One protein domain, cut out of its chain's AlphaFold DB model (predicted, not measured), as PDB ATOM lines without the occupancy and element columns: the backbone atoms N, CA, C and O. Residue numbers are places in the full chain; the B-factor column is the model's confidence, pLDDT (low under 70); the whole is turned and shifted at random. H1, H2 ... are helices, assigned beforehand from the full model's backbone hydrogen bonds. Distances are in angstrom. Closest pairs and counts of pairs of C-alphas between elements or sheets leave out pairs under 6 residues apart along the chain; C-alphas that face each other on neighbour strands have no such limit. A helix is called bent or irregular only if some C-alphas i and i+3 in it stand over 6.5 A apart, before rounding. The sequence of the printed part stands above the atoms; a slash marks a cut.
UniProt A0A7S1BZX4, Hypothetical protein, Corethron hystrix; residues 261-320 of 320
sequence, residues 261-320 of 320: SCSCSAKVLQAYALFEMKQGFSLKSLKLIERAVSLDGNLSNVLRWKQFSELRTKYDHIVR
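What this domain is: This is residues 261 to 320 of the 320 residues of the protein "Hypothetical protein" of Corethron hystrix (UniProt A0A7S1BZX4). Two long helices, H1 and H2, lie side by side as an antiparallel hairpin; the short helix H3 folds back along residues 289 to 293 of H2, so that the centres of H1, H2 and H3 make a triangle. H4 then turns across residues 282 to 286 of H2, at the other end of that helix, and makes an L with H3. The printed part has 60 residues with four named helices in the order H1, H2, H3, H4 and no named strand, and its class is all helix. It is compact, with a radius of gyration of the C-alphas of 10.7 A, and rounded, with spans of 29 by 23 by 19 A.

Where its parts are: H1 is residues 263 to 278, 23.1 A from first to last C-alpha, and begins with C-alpha 263 at (173.666, 129.606, 136.747). H2 is residues 282 to 295, 20.1 A long, with C-alpha 282 at (171.898, 130.482, 113.822). H3 is residues 297 to 304, 13.0 A long; it is irregular, with C-alphas 298 and 301 7.2 A apart. H4 is residues 306 to 319, 18.3 A long, and ends with C-alpha 319 at (175.595, 118.554, 115.668); it is irregular too, with C-alphas 314 and 317 7.8 A apart.

How they stand to each other: H2 is the hub and touches the three other helices. H1 and H2 form a helical hairpin and touch with 30 pairs of C-alphas within 8 A, the closest being those of Ala 273 and Ser 285 at 4.2 A. They run opposite ways at a shallow tilt of 11 degrees. H2 and H3 form a second helical hairpin, opposite ways at a shallow tilt of 28 degrees. H2 touches H3 with residues 289 to 293 alone; the closest C-alphas, of Val 293 and Leu 299, are 5.3 A apart. H2 touches H4 with residues 282 to 286 alone, about perpendicular at 84 degrees, and the closest C-alphas, of Leu 286 and Phe 308, are 6.7 A apart. H3 and H4 are close but not clearly touching, with the C-alphas of Leu 303 and Ser 309 closest at 5.9 A. H1 is near H3 and near H4. In H1 and H2 every O i to N i+4 pair is within hydrogen-bond range; in H4 it is 7 of 10, and in H3 0 of 4, beside 4 of 5 O i to N i+3 pairs.

The domain as a whole: The C-alphas of Cys 264 and His 317, the two farthest apart, are 30.4 A from each other. The printed part has no cut, and the links H1 to H2, H2 to H3 and H3 to H4 are tight. Residue 320 is the chain's last. The mean pLDDT of the printed part is 91.3; residue 261 and residues 319 to 320 are under 70.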
ATOM      1  N   SER A 261     180.275 125.939 136.349       67.00
ATOM      2  CA  SER A 261     178.849 125.599 136.549       67.00
ATOM      3  C   SER A 261     177.968 126.679 137.200       67.00
ATOM      4  O   SER A 261     176.963 126.370 137.840       67.00
ATOM      5  N   CYS A 262     178.274 127.971 137.031       82.56
ATOM      6  CA  CYS A 262     177.399 129.015 137.579       82.56
ATOM      7  C   CYS A 262     176.127 129.239 136.728       82.56
ATOM      8  O   CYS A 262     176.194 129.502 135.521       82.56
ATOM      9  N   SER A 263     174.955 129.260 137.377       87.12
ATOM     10  CA  SER A 263     173.666 129.606 136.747       87.12
ATOM     11  C   SER A 263     173.641 131.029 136.163       87.12
ATOM     12  O   SER A 263     172.934 131.303 135.188       87.12
ATOM     13  N   CYS A 264     174.451 131.950 136.698       87.44
ATOM     14  CA  CYS A 264     174.611 133.300 136.152       87.44
ATOM     15  C   CYS A 264     175.248 133.259 134.756       87.44
ATOM     16  O   CYS A 264     174.722 133.871 133.823       87.44
ATOM     17  N   SER A 265     176.311 132.471 134.582       89.19
ATOM     18  CA  SER A 265     176.988 132.261 133.295       89.19
ATOM     19  C   SER A 265     176.056 131.633 132.262       89.19
ATOM     20  O   SER A 265     176.045 132.053 131.103       89.19
ATOM     21  N   ALA A 266     175.204 130.693 132.686       91.44
ATOM     22  CA  ALA A 266     174.181 130.090 131.835       91.44
ATOM     23  C   ALA A 266     173.199 131.138 131.280       91.44
ATOM     24  O   ALA A 266     172.907 131.158 130.082       91.44
ATOM     25  N   LYS A 267     172.749 132.080 132.118       91.50
ATOM     26  CA  LYS A 267     171.869 133.183 131.690       91.50
ATOM     27  C   LYS A 267     172.574 134.155 130.736       91.50
ATOM     28  O   LYS A 267     171.948 134.624 129.782       91.50
ATOM     29  N   VAL A 268     173.870 134.425 130.930       93.19
ATOM     30  CA  VAL A 268     174.652 135.230 129.972       93.19
ATOM     31  C   VAL A 268     174.829 134.498 128.641       93.19
ATOM     32  O   VAL A 268     174.672 135.118 127.589       93.19
ATOM     33  N   LEU A 269     175.063 133.181 128.647       93.94
ATOM     34  CA  LEU A 269     175.117 132.378 127.418       93.94
ATOM     35  C   LEU A 269     173.778 132.357 126.688       93.94
ATOM     36  O   LEU A 269     173.752 132.533 125.473       93.94
ATOM     37  N   GLN A 270     172.664 132.201 127.407       94.62
ATOM     38  CA  GLN A 270     171.326 132.283 126.823       94.62
ATOM     39  C   GLN A 270     171.108 133.642 126.141       94.62
ATOM     40  O   GLN A 270     170.650 133.703 124.997       94.62
ATOM     41  N   ALA A 271     171.461 134.739 126.816       93.81
ATOM     42  CA  ALA A 271     171.392 136.083 126.248       93.81
ATOM     43  C   ALA A 271     172.274 136.229 125.000       93.81
ATOM     44  O   ALA A 271     171.841 136.806 123.998       93.81
ATOM     45  N   TYR A 272     173.488 135.674 125.042       95.56
ATOM     46  CA  TYR A 272     174.419 135.720 123.924       95.56
ATOM     47  C   TYR A 272     173.926 134.890 122.730       95.56
ATOM     48  O   TYR A 272     174.012 135.335 121.585       95.56
ATOM     49  N   ALA A 273     173.320 133.730 122.991       95.50
ATOM     50  CA  ALA A 273     172.674 132.910 121.977       95.50
ATOM     51  C   ALA A 273     171.571 133.700 121.263       95.50
ATOM     52  O   ALA A 273     171.572 133.783 120.033       95.50
ATOM     53  N   LEU A 274     170.664 134.341 122.012       94.31
ATOM     54  CA  LEU A 274     169.594 135.168 121.437       94.31
ATOM     55  C   LEU A 274     170.145 136.336 120.612       94.31
ATOM     56  O   LEU A 274     169.639 136.631 119.526       94.31
ATOM     57  N   PHE A 275     171.207 136.970 121.105       94.69
ATOM     58  CA  PHE A 275     171.905 138.023 120.385       94.69
ATOM     59  C   PHE A 275     172.454 137.524 119.038       94.69
ATOM     60  O   PHE A 275     172.142 138.125 118.011       94.69
ATOM     61  N   GLU A 276     173.216 136.426 119.006       95.62
ATOM     62  CA  GLU A 276     173.810 135.907 117.761       95.62
ATOM     63  C   GLU A 276     172.743 135.416 116.775       95.62
ATOM     64  O   GLU A 276     172.887 135.597 115.565       95.62
ATOM     65  N   MET A 277     171.630 134.876 117.280       93.62
ATOM     66  CA  MET A 277     170.485 134.502 116.450       93.62
ATOM     67  C   MET A 277     169.911 135.704 115.702       93.62
ATOM     68  O   MET A 277     169.683 135.620 114.498       93.62
ATOM     69  N   LYS A 278     169.735 136.843 116.387       91.25
ATOM     70  CA  LYS A 278     169.265 138.089 115.762       91.25
ATOM     71  C   LYS A 278     170.224 138.599 114.685       91.25
ATOM     72  O   LYS A 278     169.783 139.234 113.736       91.25
ATOM     73  N   GLN A 279     171.520 138.331 114.830       94.38
ATOM     74  CA  GLN A 279     172.534 138.702 113.841       94.38
ATOM     75  C   GLN A 279     172.644 137.697 112.675       94.38
ATOM     76  O   GLN A 279     173.502 137.870 111.816       94.38
ATOM     77  N   GLY A 280     171.814 136.647 112.642       94.56
ATOM     78  CA  GLY A 280     171.814 135.626 111.588       94.56
ATOM     79  C   GLY A 280     172.783 134.459 111.816       94.56
ATOM     80  O   GLY A 280     172.858 133.557 110.983       94.56
ATOM     81  N   PHE A 281     173.497 134.406 112.945       95.56
ATOM     82  CA  PHE A 281     174.434 133.318 113.262       95.56
ATOM     83  C   PHE A 281     173.724 132.146 113.957       95.56
ATOM     84  O   PHE A 281     174.012 131.806 115.105       95.56
ATOM     85  N   SER A 282     172.786 131.506 113.252       95.31
ATOM     86  CA  SER A 282     171.898 130.482 113.822       95.31
ATOM     87  C   SER A 282     172.627 129.260 114.396       95.31
ATOM     88  O   SER A 282     172.289 128.816 115.487       95.31
ATOM     89  N   LEU A 283     173.645 128.731 113.705       94.69
ATOM     90  CA  LEU A 283     174.395 127.559 114.185       94.69
ATOM     91  C   LEU A 283     175.183 127.874 115.464       94.69
ATOM     92  O   LEU A 283     175.185 127.091 116.410       94.69
ATOM     93  N   LYS A 284     175.827 129.046 115.510       94.88
ATOM     94  CA  LYS A 284     176.544 129.515 116.701       94.88
ATOM     95  C   LYS A 284     175.577 129.708 117.865       94.88
ATOM     96  O   LYS A 284     175.873 129.291 118.977       94.88
ATOM     97  N   SER A 285     174.422 130.314 117.598       95.06
ATOM     98  CA  SER A 285     173.368 130.496 118.591       95.06
ATOM     99  C   SER A 285     172.887 129.165 119.177       95.06
ATOM    100  O   SER A 285     172.791 129.052 120.397       95.06
ATOM    101  N   LEU A 286     172.675 128.143 118.334       95.44
ATOM    102  CA  LEU A 286     172.288 126.802 118.782       95.44
ATOM    103  C   LEU A 286     173.339 126.197 119.729       95.44
ATOM    104  O   LEU A 286     173.004 125.795 120.840       95.44
ATOM    105  N   LYS A 287     174.623 126.244 119.351       94.75
ATOM    106  CA  LYS A 287     175.721 125.758 120.208       94.75
ATOM    107  C   LYS A 287     175.794 126.502 121.547       94.75
ATOM    108  O   LYS A 287     176.025 125.894 122.589       94.75
ATOM    109  N   LEU A 288     175.588 127.823 121.531       95.12
ATOM    110  CA  LEU A 288     175.589 128.645 122.744       95.12
ATOM    111  C   LEU A 288     174.433 128.284 123.685       95.12
ATOM    112  O   LEU A 288     174.655 128.204 124.892       95.12
ATOM    113  N   ILE A 289     173.219 128.059 123.165       95.06
ATOM    114  CA  ILE A 289     172.077 127.705 124.018       95.06
ATOM    115  C   ILE A 289     172.187 126.280 124.566       95.06
ATOM    116  O   ILE A 289     171.851 126.056 125.724       95.06
ATOM    117  N   GLU A 290     172.711 125.328 123.793       94.00
ATOM    118  CA  GLU A 290     172.986 123.972 124.283       94.00
ATOM    119  C   GLU A 290     174.016 123.999 125.416       94.00
ATOM    120  O   GLU A 290     173.798 123.388 126.464       94.00
ATOM    121  N   ARG A 291     175.081 124.802 125.267       93.31
ATOM    122  CA  ARG A 291     176.041 125.033 126.351       93.31
ATOM    123  C   ARG A 291     175.370 125.680 127.564       93.31
ATOM    124  O   ARG A 291     175.595 125.216 128.674       93.31
ATOM    125  N   ALA A 292     174.512 126.683 127.378       93.19
ATOM    126  CA  ALA A 292     173.771 127.302 128.481       93.19
ATOM    127  C   ALA A 292     172.924 126.281 129.263       93.19
ATOM    128  O   ALA A 292     172.948 126.284 130.488       93.19
ATOM    129  N   VAL A 293     172.222 125.380 128.568       94.00
ATOM    130  CA  VAL A 293     171.412 124.322 129.199       94.00
ATOM    131  C   VAL A 293     172.281 123.277 129.897       94.00
ATOM    132  O   VAL A 293     171.878 122.758 130.932       94.00
ATOM    133  N   SER A 294     173.479 122.991 129.374       92.62
ATOM    134  CA  SER A 294     174.434 122.115 130.067       92.62
ATOM    135  C   SER A 294     174.949 122.711 131.382       92.62
ATOM    136  O   SER A 294     175.276 121.955 132.288       92.62
ATOM    137  N   LEU A 295     174.992 124.048 131.493       89.94
ATOM    138  CA  LEU A 295     175.357 124.748 132.728       89.94
ATOM    139  C   LEU A 295     174.177 124.871 133.706       89.94
ATOM    140  O   LEU A 295     174.375 124.790 134.911       89.94
ATOM    141  N   ASP A 296     172.958 125.085 133.202       91.25
ATOM    142  CA  ASP A 296     171.741 125.200 134.015       91.25
ATOM    143  C   ASP A 296     170.563 124.463 133.355       91.25
ATOM    144  O   ASP A 296     169.931 124.950 132.409       91.25
ATOM    145  N   GLY A 297     170.225 123.292 133.902       92.94
ATOM    146  CA  GLY A 297     169.129 122.450 133.415       92.94
ATOM    147  C   GLY A 297     167.748 123.118 133.479       92.94
ATOM    148  O   GLY A 297     166.850 122.751 132.709       92.94
ATOM    149  N   ASN A 298     167.574 124.154 134.310       91.88
ATOM    150  CA  ASN A 298     166.325 124.920 134.375       91.88
ATOM    151  C   ASN A 298     166.047 125.686 133.070       91.88
ATOM    152  O   ASN A 298     164.897 126.013 132.764       91.88
ATOM    153  N   LEU A 299     167.083 125.931 132.257       91.94
ATOM    154  CA  LEU A 299     166.968 126.581 130.952       91.94
ATOM    155  C   LEU A 299     166.523 125.629 129.833       91.94
ATOM    156  O   LEU A 299     166.306 126.078 128.707       91.94
ATOM    157  N   SER A 300     166.326 124.335 130.104       92.88
ATOM    158  CA  SER A 300     165.912 123.337 129.099       92.88
ATOM    159  C   SER A 300     164.637 123.720 128.330       92.88
ATOM    160  O   SER A 300     164.509 123.427 127.139       92.88
ATOM    161  N   ASN A 301     163.721 124.457 128.966       92.25
ATOM    162  CA  ASN A 301     162.506 124.975 128.330       92.25
ATOM    163  C   ASN A 301     162.783 125.933 127.160       92.25
ATOM    164  O   ASN A 301     161.950 126.060 126.263       92.25
ATOM    165  N   VAL A 302     163.947 126.586 127.132       90.62
ATOM    166  CA  VAL A 302     164.342 127.517 126.066       90.62
ATOM    167  C   VAL A 302     164.548 126.781 124.742       90.62
ATOM    168  O   VAL A 302     164.204 127.313 123.689       90.62
ATOM    169  N   LEU A 303     165.010 125.527 124.775       91.19
ATOM    170  CA  LEU A 303     165.168 124.703 123.568       91.19
ATOM    171  C   LEU A 303     163.827 124.362 122.905       91.19
ATOM    172  O   LEU A 303     163.790 124.064 121.715       91.19
ATOM    173  N   ARG A 304     162.718 124.438 123.655       92.62
ATOM    174  CA  ARG A 304     161.358 124.238 123.126       92.62
ATOM    175  C   ARG A 304     160.804 125.481 122.436       92.62
ATOM    176  O   ARG A 304     159.744 125.415 121.820       92.62
ATOM    177  N   TRP A 305     161.474 126.630 122.543       92.00
ATOM    178  CA  TRP A 305     161.042 127.828 121.833       92.00
ATOM    179  C   TRP A 305     161.154 127.591 120.330       92.00
ATOM    180  O   TRP A 305     162.164 127.066 119.863       92.00
ATOM    181  N   LYS A 306     160.137 128.022 119.572       91.38
ATOM    182  CA  LYS A 306     160.031 127.799 118.119       91.38
ATOM    183  C   LYS A 306     161.351 128.074 117.384       91.38
ATOM    184  O   LYS A 306     161.845 127.216 116.665       91.38
ATOM    185  N   GLN A 307     161.967 129.218 117.677       91.31
ATOM    186  CA  GLN A 307     163.229 129.651 117.078       91.31
ATOM    187  C   GLN A 307     164.418 128.707 117.320       91.31
ATOM    188  O   GLN A 307     165.285 128.625 116.466       91.31
ATOM    189  N   PHE A 308     164.482 127.986 118.442       93.06
ATOM    190  CA  PHE A 308     165.565 127.032 118.711       93.06
ATOM    191  C   PHE A 308     165.198 125.616 118.276       93.06
ATOM    192  O   PHE A 308     166.044 124.910 117.729       93.06
ATOM    193  N   SER A 309     163.934 125.223 118.443       93.12
ATOM    194  CA  SER A 309     163.433 123.922 117.998       93.12
ATOM    195  C   SER A 309     163.589 123.743 116.485       93.12
ATOM    196  O   SER A 309     164.061 122.700 116.043       93.12
ATOM    197  N   GLU A 310     163.252 124.763 115.689       93.44
ATOM    198  CA  GLU A 310     163.410 124.726 114.227       93.44
ATOM    199  C   GLU A 310     164.884 124.633 113.812       93.44
ATOM    200  O   GLU A 310     165.233 123.874 112.907       93.44
ATOM    201  N   LEU A 311     165.769 125.370 114.495       92.75
ATOM    202  CA  LEU A 311     167.209 125.303 114.238       92.75
ATOM    203  C   LEU A 311     167.783 123.934 114.586       92.75
ATOM    204  O   LEU A 311     168.632 123.437 113.851       92.75
ATOM    205  N   ARG A 312     167.298 123.309 115.661       92.12
ATOM    206  CA  ARG A 312     167.704 121.958 116.041       92.12
ATOM    207  C   ARG A 312     167.319 120.947 114.970       92.12
ATOM    208  O   ARG A 312     168.181 120.208 114.523       92.12
ATOM    209  N   THR A 313     166.076 120.971 114.481       93.25
ATOM    210  CA  THR A 313     165.654 120.107 113.365       93.25
ATOM    211  C   THR A 313     166.481 120.364 112.106       93.25
ATOM    212  O   THR A 313     166.886 119.425 111.427       93.25
ATOM    213  N   LYS A 314     166.779 121.633 111.805       93.69
ATOM    214  CA  LYS A 314     167.575 122.012 110.634       93.69
ATOM    215  C   LYS A 314     169.024 121.520 110.713       93.69
ATOM    216  O   LYS A 314     169.572 121.130 109.687       93.69
ATOM    217  N   TYR A 315     169.645 121.554 111.890       93.00
ATOM    218  CA  TYR A 315     171.068 121.245 112.082       93.00
ATOM    219  C   TYR A 315     171.338 119.906 112.782       93.00
ATOM    220  O   TYR A 315     172.494 119.623 113.088       93.00
ATOM    221  N   ASP A 316     170.324 119.058 112.987       89.06
ATOM    222  CA  ASP A 316     170.461 117.763 113.681       89.06
ATOM    223  C   ASP A 316     171.546 116.864 113.059       89.06
ATOM    224  O   ASP A 316     172.210 116.101 113.750       89.06
ATOM    225  N   HIS A 317     171.777 117.006 111.753       88.38
ATOM    226  CA  HIS A 317     172.788 116.263 111.000       88.38
ATOM    227  C   HIS A 317     174.227 116.790 111.152       88.38
ATOM    228  O   HIS A 317     175.157 116.091 110.774       88.38
ATOM    229  N   ILE A 318     174.422 118.015 111.655       84.62
ATOM    230  CA  ILE A 318     175.749 118.649 111.823       84.62
ATOM    231  C   ILE A 318     176.231 118.562 113.276       84.62
ATOM    232  O   ILE A 318     177.425 118.652 113.539       84.62
ATOM    233  N   VAL A 319     175.300 118.470 114.228       69.88
ATOM    234  CA  VAL A 319     175.595 118.554 115.668       69.88
ATOM    235  C   VAL A 319     175.902 117.180 116.291       69.88
ATOM    236  O   VAL A 319     176.440 117.143 117.395       69.88
ATOM    237  N   ARG A 320     175.611 116.071 115.597       62.31
ATOM    238  CA  ARG A 320     176.001 114.708 116.013       62.31
ATOM    239  C   ARG A 320     177.457 114.408 115.683       62.31
ATOM    240  O   ARG A 320     178.096 113.744 116.523       62.31
TER     241      ARG A 320